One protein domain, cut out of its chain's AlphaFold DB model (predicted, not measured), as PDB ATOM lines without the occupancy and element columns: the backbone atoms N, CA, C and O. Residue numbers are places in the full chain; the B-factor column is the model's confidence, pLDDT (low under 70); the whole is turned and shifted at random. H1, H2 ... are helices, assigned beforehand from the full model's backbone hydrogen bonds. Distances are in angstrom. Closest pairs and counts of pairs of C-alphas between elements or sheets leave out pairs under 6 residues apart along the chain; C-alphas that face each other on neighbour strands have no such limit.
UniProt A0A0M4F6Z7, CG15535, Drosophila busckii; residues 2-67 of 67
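Overview. This is residues 2 to 67 of the 67 residues of the protein "CG15535" of Drosophila busckii (UniProt A0A0M4F6Z7). Two helices make a lopsided V: a long arm, H1, then a loop at the point of the V and a shorter arm, H2, folding back at a slant. Residues 2 to 34 and 57 to 67 stand free. The printed part has 66 residues, with two named helices, H1 and then H2 along the chain, that hold 55 of them; there is no named strand, and the class is all helix. It is extended, with a radius of gyration of the C-alphas of 20.9 A and spans of 69 by 31 by 8 A.

Along the chain. H1, residues 2 to 40, runs 56.9 A from C-alpha 2 at (-42.833, 47.665, 48.593). H2, residues 50 to 65, runs 22.3 A to C-alpha 65 at (-33.694, 5.747, 17.594).

Arrangement. H1 and H2 only just touch, with 3 pairs of C-alphas within 8 A, through residues 38 to 39 and 52 to 53 alone. The closest C-alphas, of Val 38 and Asp 52, are 6.1 A apart. The helices run opposite ways at a steep tilt of 50 degrees. In both, every O i to N i+4 pair is within hydrogen-bond range.

Size, cuts and confidence. The C-alphas farthest apart, of Ile 2 and Arg 45, are 70.3 A apart. The printed part has no cut; the link is short. pLDDT is under 70 at residues 2, 3, 5 and 67.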
ATOM      1  N   ILE A   2     -42.938  48.254  49.955       68.94
ATOM      2  CA  ILE A   2     -42.833  47.665  48.593       68.94
ATOM      3  C   ILE A   2     -41.445  47.060  48.273       68.94
ATOM      4  O   ILE A   2     -41.350  46.001  47.658       68.94
ATOM      5  N   ARG A   3     -40.348  47.689  48.722       64.81
ATOM      6  CA  ARG A   3     -38.984  47.146  48.534       64.81
ATOM      7  C   ARG A   3     -38.736  45.838  49.292       64.81
ATOM      8  O   ARG A   3     -38.001  44.999  48.790       64.81
ATOM      9  N   GLN A   4     -39.341  45.661  50.468       70.56
ATOM     10  CA  GLN A   4     -39.188  44.437  51.265       70.56
ATOM     11  C   GLN A   4     -39.977  43.274  50.654       70.56
ATOM     12  O   GLN A   4     -39.467  42.162  50.613       70.56
ATOM     13  N   GLN A   5     -41.164  43.539  50.095       69.88
ATOM     14  CA  GLN A   5     -41.951  42.533  49.367       69.88
ATOM     15  C   GLN A   5     -41.226  42.049  48.102       69.88
ATOM     16  O   GLN A   5     -41.046  40.849  47.929       69.88
ATOM     17  N   LYS A   6     -40.685  42.969  47.290       72.50
ATOM     18  CA  LYS A   6     -39.887  42.605  46.102       72.50
ATOM     19  C   LYS A   6     -38.600  41.844  46.443       72.50
ATOM     20  O   LYS A   6     -38.178  40.981  45.680       72.50
ATOM     21  N   ALA A   7     -37.962  42.158  47.572       73.69
ATOM     22  CA  ALA A   7     -36.782  41.428  48.033       73.69
ATOM     23  C   ALA A   7     -37.131  39.995  48.472       73.69
ATOM     24  O   ALA A   7     -36.410  39.065  48.115       73.69
ATOM     25  N   ALA A   8     -38.253  39.811  49.176       76.88
ATOM     26  CA  ALA A   8     -38.738  38.498  49.594       76.88
ATOM     27  C   ALA A   8     -39.153  37.617  48.400       76.88
ATOM     28  O   ALA A   8     -38.821  36.434  48.361       76.88
ATOM     29  N   GLU A   9     -39.812  38.191  47.390       76.81
ATOM     30  CA  GLU A   9     -40.155  37.487  46.145       76.81
ATOM     31  C   GLU A   9     -38.901  37.042  45.378       76.81
ATOM     32  O   GLU A   9     -38.785  35.875  44.998       76.81
ATOM     33  N   ALA A  10     -37.914  37.931  45.230       79.94
ATOM     34  CA  ALA A  10     -36.653  37.608  44.563       79.94
ATOM     35  C   ALA A  10     -35.841  36.535  45.313       79.94
ATOM     36  O   ALA A  10     -35.143  35.726  44.696       79.94
ATOM     37  N   GLU A  11     -35.908  36.508  46.645       81.38
ATOM     38  CA  GLU A  11     -35.277  35.460  47.444       81.38
ATOM     39  C   GLU A  11     -35.996  34.114  47.282       81.38
ATOM     40  O   GLU A  11     -35.334  33.095  47.065       81.38
ATOM     41  N   ALA A  12     -37.332  34.108  47.287       81.56
ATOM     42  CA  ALA A  12     -38.133  32.909  47.062       81.56
ATOM     43  C   ALA A  12     -37.885  32.302  45.669       81.56
ATOM     44  O   ALA A  12     -37.718  31.087  45.543       81.56
ATOM     45  N   GLU A  13     -37.782  33.121  44.620       81.12
ATOM     46  CA  GLU A  13     -37.419  32.653  43.275       81.12
ATOM     47  C   GLU A  13     -36.006  32.063  43.227       81.12
ATOM     48  O   GLU A  13     -35.787  30.994  42.652       81.12
ATOM     49  N   ARG A  14     -35.033  32.706  43.886       85.12
ATOM     50  CA  ARG A  14     -33.664  32.176  43.982       85.12
ATOM     51  C   ARG A  14     -33.622  30.843  44.716       85.12
ATOM     52  O   ARG A  14     -32.850  29.971  44.316       85.12
ATOM     53  N   GLN A  15     -34.413  30.676  45.772       87.25
ATOM     54  CA  GLN A  15     -34.507  29.410  46.496       87.25
ATOM     55  C   GLN A  15     -35.120  28.309  45.622       87.25
ATOM     56  O   GLN A  15     -34.537  27.230  45.552       87.25
ATOM     57  N   LYS A  16     -36.191  28.599  44.870       87.31
ATOM     58  CA  LYS A  16     -36.785  27.654  43.902       87.31
ATOM     59  C   LYS A  16     -35.787  27.224  42.824       87.31
ATOM     60  O   LYS A  16     -35.595  26.039  42.574       87.31
ATOM     61  N   ILE A  17     -35.065  28.177  42.234       88.56
ATOM     62  CA  ILE A  17     -34.050  27.868  41.217       88.56
ATOM     63  C   ILE A  17     -32.909  27.030  41.813       88.56
ATOM     64  O   ILE A  17     -32.369  26.144  41.145       88.56
ATOM     65  N   LYS A  18     -32.508  27.296  43.063       90.19
ATOM     66  CA  LYS A  18     -31.491  26.494  43.759       90.19
ATOM     67  C   LYS A  18     -31.978  25.066  44.004       90.19
ATOM     68  O   LYS A  18     -31.242  24.141  43.666       90.19
ATOM     69  N   SER A  19     -33.197  24.877  44.513       90.69
ATOM     70  CA  SER A  19     -33.745  23.539  44.765       90.69
ATOM     71  C   SER A  19     -33.884  22.734  43.475       90.69
ATOM     72  O   SER A  19     -33.419  21.598  43.419       90.69
ATOM     73  N   GLU A  20     -34.389  23.337  42.396       90.31
ATOM     74  CA  GLU A  20     -34.485  22.672  41.089       90.31
ATOM     75  C   GLU A  20     -33.110  22.247  40.549       90.31
ATOM     76  O   GLU A  20     -32.941  21.149  40.010       90.31
ATOM     77  N   LYS A  21     -32.088  23.101  40.699       91.88
ATOM     78  CA  LYS A  21     -30.712  22.762  40.306       91.88
ATOM     79  C   LYS A  21     -30.161  21.610  41.139       91.88
ATOM     80  O   LYS A  21     -29.552  20.694  40.583       91.88
ATOM     81  N   GLU A  22     -30.374  21.629  42.449       92.88
ATOM     82  CA  GLU A  22     -29.940  20.553  43.336       92.88
ATOM     83  C   GLU A  22     -30.625  19.225  43.017       92.88
ATOM     84  O   GLU A  22     -29.964  18.186  42.993       92.88
ATOM     85  N   GLU A  23     -31.922  19.242  42.723       93.31
ATOM     86  CA  GLU A  23     -32.677  18.059  42.311       93.31
ATOM     87  C   GLU A  23     -32.144  17.476  41.003       93.31
ATOM     88  O   GLU A  23     -31.891  16.270  40.925       93.31
ATOM     89  N   ARG A  24     -31.859  18.322  40.003       93.12
ATOM     90  CA  ARG A  24     -31.222  17.888  38.748       93.12
ATOM     91  C   ARG A  24     -29.855  17.252  38.997       93.12
ATOM     92  O   ARG A  24     -29.552  16.199  38.433       93.12
ATOM     93  N   ILE A  25     -29.039  17.844  39.870       93.38
ATOM     94  CA  ILE A  25     -27.726  17.296  40.239       93.38
ATOM     95  C   ILE A  25     -27.880  15.947  40.953       93.38
ATOM     96  O   ILE A  25     -27.152  15.002  40.641       93.38
ATOM     97  N   LYS A  26     -28.823  15.830  41.895       95.00
ATOM     98  CA  LYS A  26     -29.114  14.578  42.613       95.00
ATOM     99  C   LYS A  26     -29.568  13.486  41.645       95.00
ATOM    100  O   LYS A  26     -29.032  12.378  41.693       95.00
ATOM    101  N   ALA A  27     -30.476  13.806  40.725       94.19
ATOM    102  CA  ALA A  27     -30.944  12.884  39.695       94.19
ATOM    103  C   ALA A  27     -29.794  12.413  38.793       94.19
ATOM    104  O   ALA A  27     -29.617  11.210  38.597       94.19
ATOM    105  N   TYR A  28     -28.950  13.334  38.319       93.69
ATOM    106  CA  TYR A  28     -27.778  12.997  37.508       93.69
ATOM    107  C   TYR A  28     -26.801  12.079  38.256       93.69
ATOM    108  O   TYR A  28     -26.371  11.052  37.725       93.69
ATOM    109  N   LYS A  29     -26.476  12.404  39.515       94.38
ATOM    110  CA  LYS A  29     -25.597  11.576  40.356       94.38
ATOM    111  C   LYS A  29     -26.179  10.178  40.564       94.38
ATOM    112  O   LYS A  29     -25.441   9.201  40.438       94.38
ATOM    113  N   LYS A  30     -27.487  10.066  40.814       93.81
ATOM    114  CA  LYS A  30     -28.177   8.777  40.965       93.81
ATOM    115  C   LYS A  30     -28.087   7.938  39.688       93.81
ATOM    116  O   LYS A  30     -27.617   6.804  39.745       93.81
ATOM    117  N   GLN A  31     -28.427   8.519  38.537       91.81
ATOM    118  CA  GLN A  31     -28.330   7.837  37.241       91.81
ATOM    119  C   GLN A  31     -26.899   7.377  36.938       91.81
ATOM    120  O   GLN A  31     -26.684   6.273  36.436       91.81
ATOM    121  N   ARG A  32     -25.897   8.209  37.251       94.00
ATOM    122  CA  ARG A  32     -24.486   7.856  37.065       94.00
ATOM    123  C   ARG A  32     -24.092   6.664  37.936       94.00
ATOM    124  O   ARG A  32     -23.479   5.732  37.425       94.00
ATOM    125  N   LEU A  33     -24.471   6.664  39.214       93.31
ATOM    126  CA  LEU A  33     -24.184   5.559  40.132       93.31
ATOM    127  C   LEU A  33     -24.835   4.247  39.679       93.31
ATOM    128  O   LEU A  33     -24.185   3.206  39.722       93.31
ATOM    129  N   GLU A  34     -26.084   4.281  39.216       90.50
ATOM    130  CA  GLU A  34     -26.779   3.098  38.691       90.50
ATOM    131  C   GLU A  34     -26.064   2.516  37.463       90.50
ATOM    132  O   GLU A  34     -25.789   1.313  37.420       90.50
ATOM    133  N   LYS A  35     -25.658   3.369  36.513       91.00
ATOM    134  CA  LYS A  35     -24.862   2.957  35.344       91.00
ATOM    135  C   LYS A  35     -23.525   2.345  35.759       91.00
ATOM    136  O   LYS A  35     -23.168   1.264  35.292       91.00
ATOM    137  N   THR A  36     -22.796   2.995  36.668       91.12
ATOM    138  CA  THR A  36     -21.514   2.480  37.165       91.12
ATOM    139  C   THR A  36     -21.685   1.137  37.866       91.12
ATOM    140  O   THR A  36     -20.889   0.238  37.613       91.12
ATOM    141  N   LYS A  37     -22.735   0.956  38.678       90.62
ATOM    142  CA  LYS A  37     -23.032  -0.324  39.336       90.62
ATOM    143  C   LYS A  37     -23.220  -1.441  38.316       90.62
ATOM    144  O   LYS A  37     -22.546  -2.460  38.430       90.62
ATOM    145  N   VAL A  38     -24.054  -1.230  37.295       90.06
ATOM    146  CA  VAL A  38     -24.277  -2.208  36.214       90.06
ATOM    147  C   VAL A  38     -22.969  -2.572  35.513       90.06
ATOM    148  O   VAL A  38     -22.678  -3.749  35.314       90.06
ATOM    149  N   ILE A  39     -22.140  -1.576  35.195       88.38
ATOM    150  CA  ILE A  39     -20.848  -1.817  34.551       88.38
ATOM    151  C   ILE A  39     -19.905  -2.558  35.508       88.38
ATOM    152  O   ILE A  39     -19.239  -3.498  35.102       88.38
ATOM    153  N   SER A  40     -19.852  -2.205  36.786       89.75
ATOM    154  CA  SER A  40     -18.900  -2.791  37.737       89.75
ATOM    155  C   SER A  40     -19.155  -4.265  38.079       89.75
ATOM    156  O   SER A  40     -18.230  -4.928  38.546       89.75
ATOM    157  N   LYS A  41     -20.361  -4.800  37.829       91.56
ATOM    158  CA  LYS A  41     -20.702  -6.200  38.125       91.56
ATOM    159  C   LYS A  41     -19.829  -7.177  37.331       91.56
ATOM    160  O   LYS A  41     -19.708  -7.082  36.106       91.56
ATOM    161  N   ARG A  42     -19.259  -8.150  38.043       93.31
ATOM    162  CA  ARG A  42     -18.404  -9.210  37.500       93.31
ATOM    163  C   ARG A  42     -18.870 -10.576  37.996       93.31
ATOM    164  O   ARG A  42     -19.500 -10.679  39.044       93.31
ATOM    165  N   THR A  43     -18.567 -11.613  37.231       88.25
ATOM    166  CA  THR A  43     -18.713 -13.011  37.628       88.25
ATOM    167  C   THR A  43     -17.620 -13.385  38.632       88.25
ATOM    168  O   THR A  43     -16.641 -12.655  38.804       88.25
ATOM    169  N   GLN A  44     -17.744 -14.555  39.260       89.69
ATOM    170  CA  GLN A  44     -16.731 -15.082  40.183       89.69
ATOM    171  C   GLN A  44     -15.337 -15.203  39.540       89.69
ATOM    172  O   GLN A  44     -14.329 -15.049  40.217       89.69
ATOM    173  N   ARG A  45     -15.272 -15.413  38.217       91.88
ATOM    174  CA  ARG A  45     -14.022 -15.462  37.438       91.88
ATOM    175  C   ARG A  45     -13.553 -14.084  36.945       91.88
ATOM    176  O   ARG A  45     -12.708 -14.000  36.064       91.88
ATOM    177  N   GLY A  46     -14.133 -12.996  37.458       88.56
ATOM    178  CA  GLY A  46     -13.757 -11.619  37.128       88.56
ATOM    179  C   GLY A  46     -14.272 -11.105  35.781       88.56
ATOM    180  O   GLY A  46     -14.063  -9.934  35.460       88.56
ATOM    181  N   GLN A  47     -14.982 -11.929  35.004       90.69
ATOM    182  CA  GLN A  47     -15.544 -11.505  33.722       90.69
ATOM    183  C   GLN A  47     -16.714 -10.543  33.947       90.69
ATOM    184  O   GLN A  47     -17.497 -10.740  34.872       90.69
ATOM    185  N   PRO A  48     -16.892  -9.513  33.113       90.94
ATOM    186  CA  PRO A  48     -18.074  -8.669  33.172       90.94
ATOM    187  C   PRO A  48     -19.386  -9.447  33.077       90.94
ATOM    188  O   PRO A  48     -19.549 -10.289  32.194       90.94
ATOM    189  N   LEU A  49     -20.354  -9.120  33.934       90.88
ATOM    190  CA  LEU A  49     -21.691  -9.689  33.806       90.88
ATOM    191  C   LEU A  49     -22.421  -9.012  32.637       90.88
ATOM    192  O   LEU A  49     -22.859  -7.866  32.736       90.88
ATOM    193  N   MET A  50     -22.533  -9.721  31.514       88.88
ATOM    194  CA  MET A  50     -23.032  -9.135  30.266       88.88
ATOM    195  C   MET A  50     -24.547  -8.932  30.231       88.88
ATOM    196  O   MET A  50     -24.996  -8.056  29.507       88.88
ATOM    197  N   LYS A  51     -25.339  -9.665  31.027       89.56
ATOM    198  CA  LYS A  51     -26.811  -9.553  31.033       89.56
ATOM    199  C   LYS A  51     -27.285  -8.112  31.262       89.56
ATOM    200  O   LYS A  51     -27.947  -7.531  30.407       89.56
ATOM    201  N   ASP A  52     -26.888  -7.524  32.388       87.06
ATOM    202  CA  ASP A  52     -27.327  -6.181  32.782       87.06
ATOM    203  C   ASP A  52     -26.708  -5.101  31.876       87.06
ATOM    204  O   ASP A  52     -27.365  -4.128  31.504       87.06
ATOM    205  N   ARG A  53     -25.442  -5.285  31.472       88.19
ATOM    206  CA  ARG A  53     -24.755  -4.378  30.540       88.19
ATOM    207  C   ARG A  53     -25.417  -4.368  29.161       88.19
ATOM    208  O   ARG A  53     -25.555  -3.308  28.562       88.19
ATOM    209  N   MET A  54     -25.849  -5.524  28.670       91.62
ATOM    210  CA  MET A  54     -26.502  -5.661  27.371       91.62
ATOM    211  C   MET A  54     -27.879  -5.000  27.364       91.62
ATOM    212  O   MET A  54     -28.194  -4.282  26.422       91.62
ATOM    213  N   GLN A  55     -28.662  -5.141  28.438       90.81
ATOM    214  CA  GLN A  55     -29.925  -4.405  28.583       90.81
ATOM    215  C   GLN A  55     -29.712  -2.887  28.579       90.81
ATOM    216  O   GLN A  55     -30.468  -2.160  27.935       90.81
ATOM    217  N   LEU A  56     -28.661  -2.404  29.253       90.81
ATOM    218  CA  LEU A  56     -28.305  -0.986  29.239       90.81
ATOM    219  C   LEU A  56     -27.977  -0.496  27.819       90.81
ATOM    220  O   LEU A  56     -28.452   0.568  27.426       90.81
ATOM    221  N   LEU A  57     -27.208  -1.271  27.050       90.81
ATOM    222  CA  LEU A  57     -26.854  -0.941  25.665       90.81
ATOM    223  C   LEU A  57     -28.074  -0.948  24.738       90.81
ATOM    224  O   LEU A  57     -28.254  -0.015  23.961       90.81
ATOM    225  N   LEU A  58     -28.948  -1.953  24.846       94.12
ATOM    226  CA  LEU A  58     -30.181  -2.023  24.053       94.12
ATOM    227  C   LEU A  58     -31.088  -0.818  24.313       94.12
ATOM    228  O   LEU A  58     -31.587  -0.208  23.369       94.12
ATOM    229  N   LYS A  59     -31.226  -0.419  25.582       92.50
ATOM    230  CA  LYS A  59     -31.979   0.780  25.957       92.50
ATOM    231  C   LYS A  59     -31.376   2.049  25.347       92.50
ATOM    232  O   LYS A  59     -32.118   2.889  24.850       92.50
ATOM    233  N   GLN A  60     -30.047   2.185  25.344       89.88
ATOM    234  CA  GLN A  60     -29.371   3.326  24.711       89.88
ATOM    235  C   GLN A  60     -29.625   3.379  23.201       89.88
ATOM    236  O   GLN A  60     -29.890   4.454  22.673       89.88
ATOM    237  N   ILE A  61     -29.592   2.232  22.517       93.94
ATOM    238  CA  ILE A  61     -29.894   2.151  21.081       93.94
ATOM    239  C   ILE A  61     -31.345   2.569  20.812       93.94
ATOM    240  O   ILE A  61     -31.603   3.318  19.873       93.94
ATOM    241  N   GLU A  62     -32.297   2.119  21.630       93.50
ATOM    242  CA  GLU A  62     -33.705   2.500  21.487       93.50
ATOM    243  C   GLU A  62     -33.928   4.000  21.741       93.50
ATOM    244  O   GLU A  62     -34.629   4.657  20.974       93.50
ATOM    245  N   GLU A  63     -33.292   4.570  22.769       91.31
ATOM    246  CA  GLU A  63     -33.326   6.012  23.046       91.31
ATOM    247  C   GLU A  63     -32.700   6.835  21.911       91.31
ATOM    248  O   GLU A  63     -33.210   7.907  21.589       91.31
ATOM    249  N   MET A  64     -31.631   6.337  21.278       90.38
ATOM    250  CA  MET A  64     -31.027   6.975  20.103       90.38
ATOM    251  C   MET A  64     -31.940   6.930  18.879       90.38
ATOM    252  O   MET A  64     -31.934   7.880  18.112       90.38
ATOM    253  N   LYS A  65     -32.728   5.864  18.699       89.62
ATOM    254  CA  LYS A  65     -33.694   5.747  17.594       89.62
ATOM    255  C   LYS A  65     -34.947   6.608  17.773       89.62
ATOM    256  O   LYS A  65     -35.631   6.876  16.794       89.62
ATOM    257  N   LYS A  66     -35.291   6.965  19.014       83.38
ATOM    258  CA  LYS A  66     -36.449   7.818  19.341       83.38
ATOM    259  C   LYS A  66     -36.141   9.318  19.255       83.38
ATOM    260  O   LYS A  66     -37.072  10.113  19.353       83.38
ATOM    261  N   ARG A  67     -34.864   9.688  19.155       65.69
ATOM    262  CA  ARG A  67     -34.400  11.061  18.920       65.69
ATOM    263  C   ARG A  67     -34.278  11.329  17.431       65.69
ATOM    264  O   ARG A  67     -34.518  12.497  17.069       65.69
TER     265      ARG A  67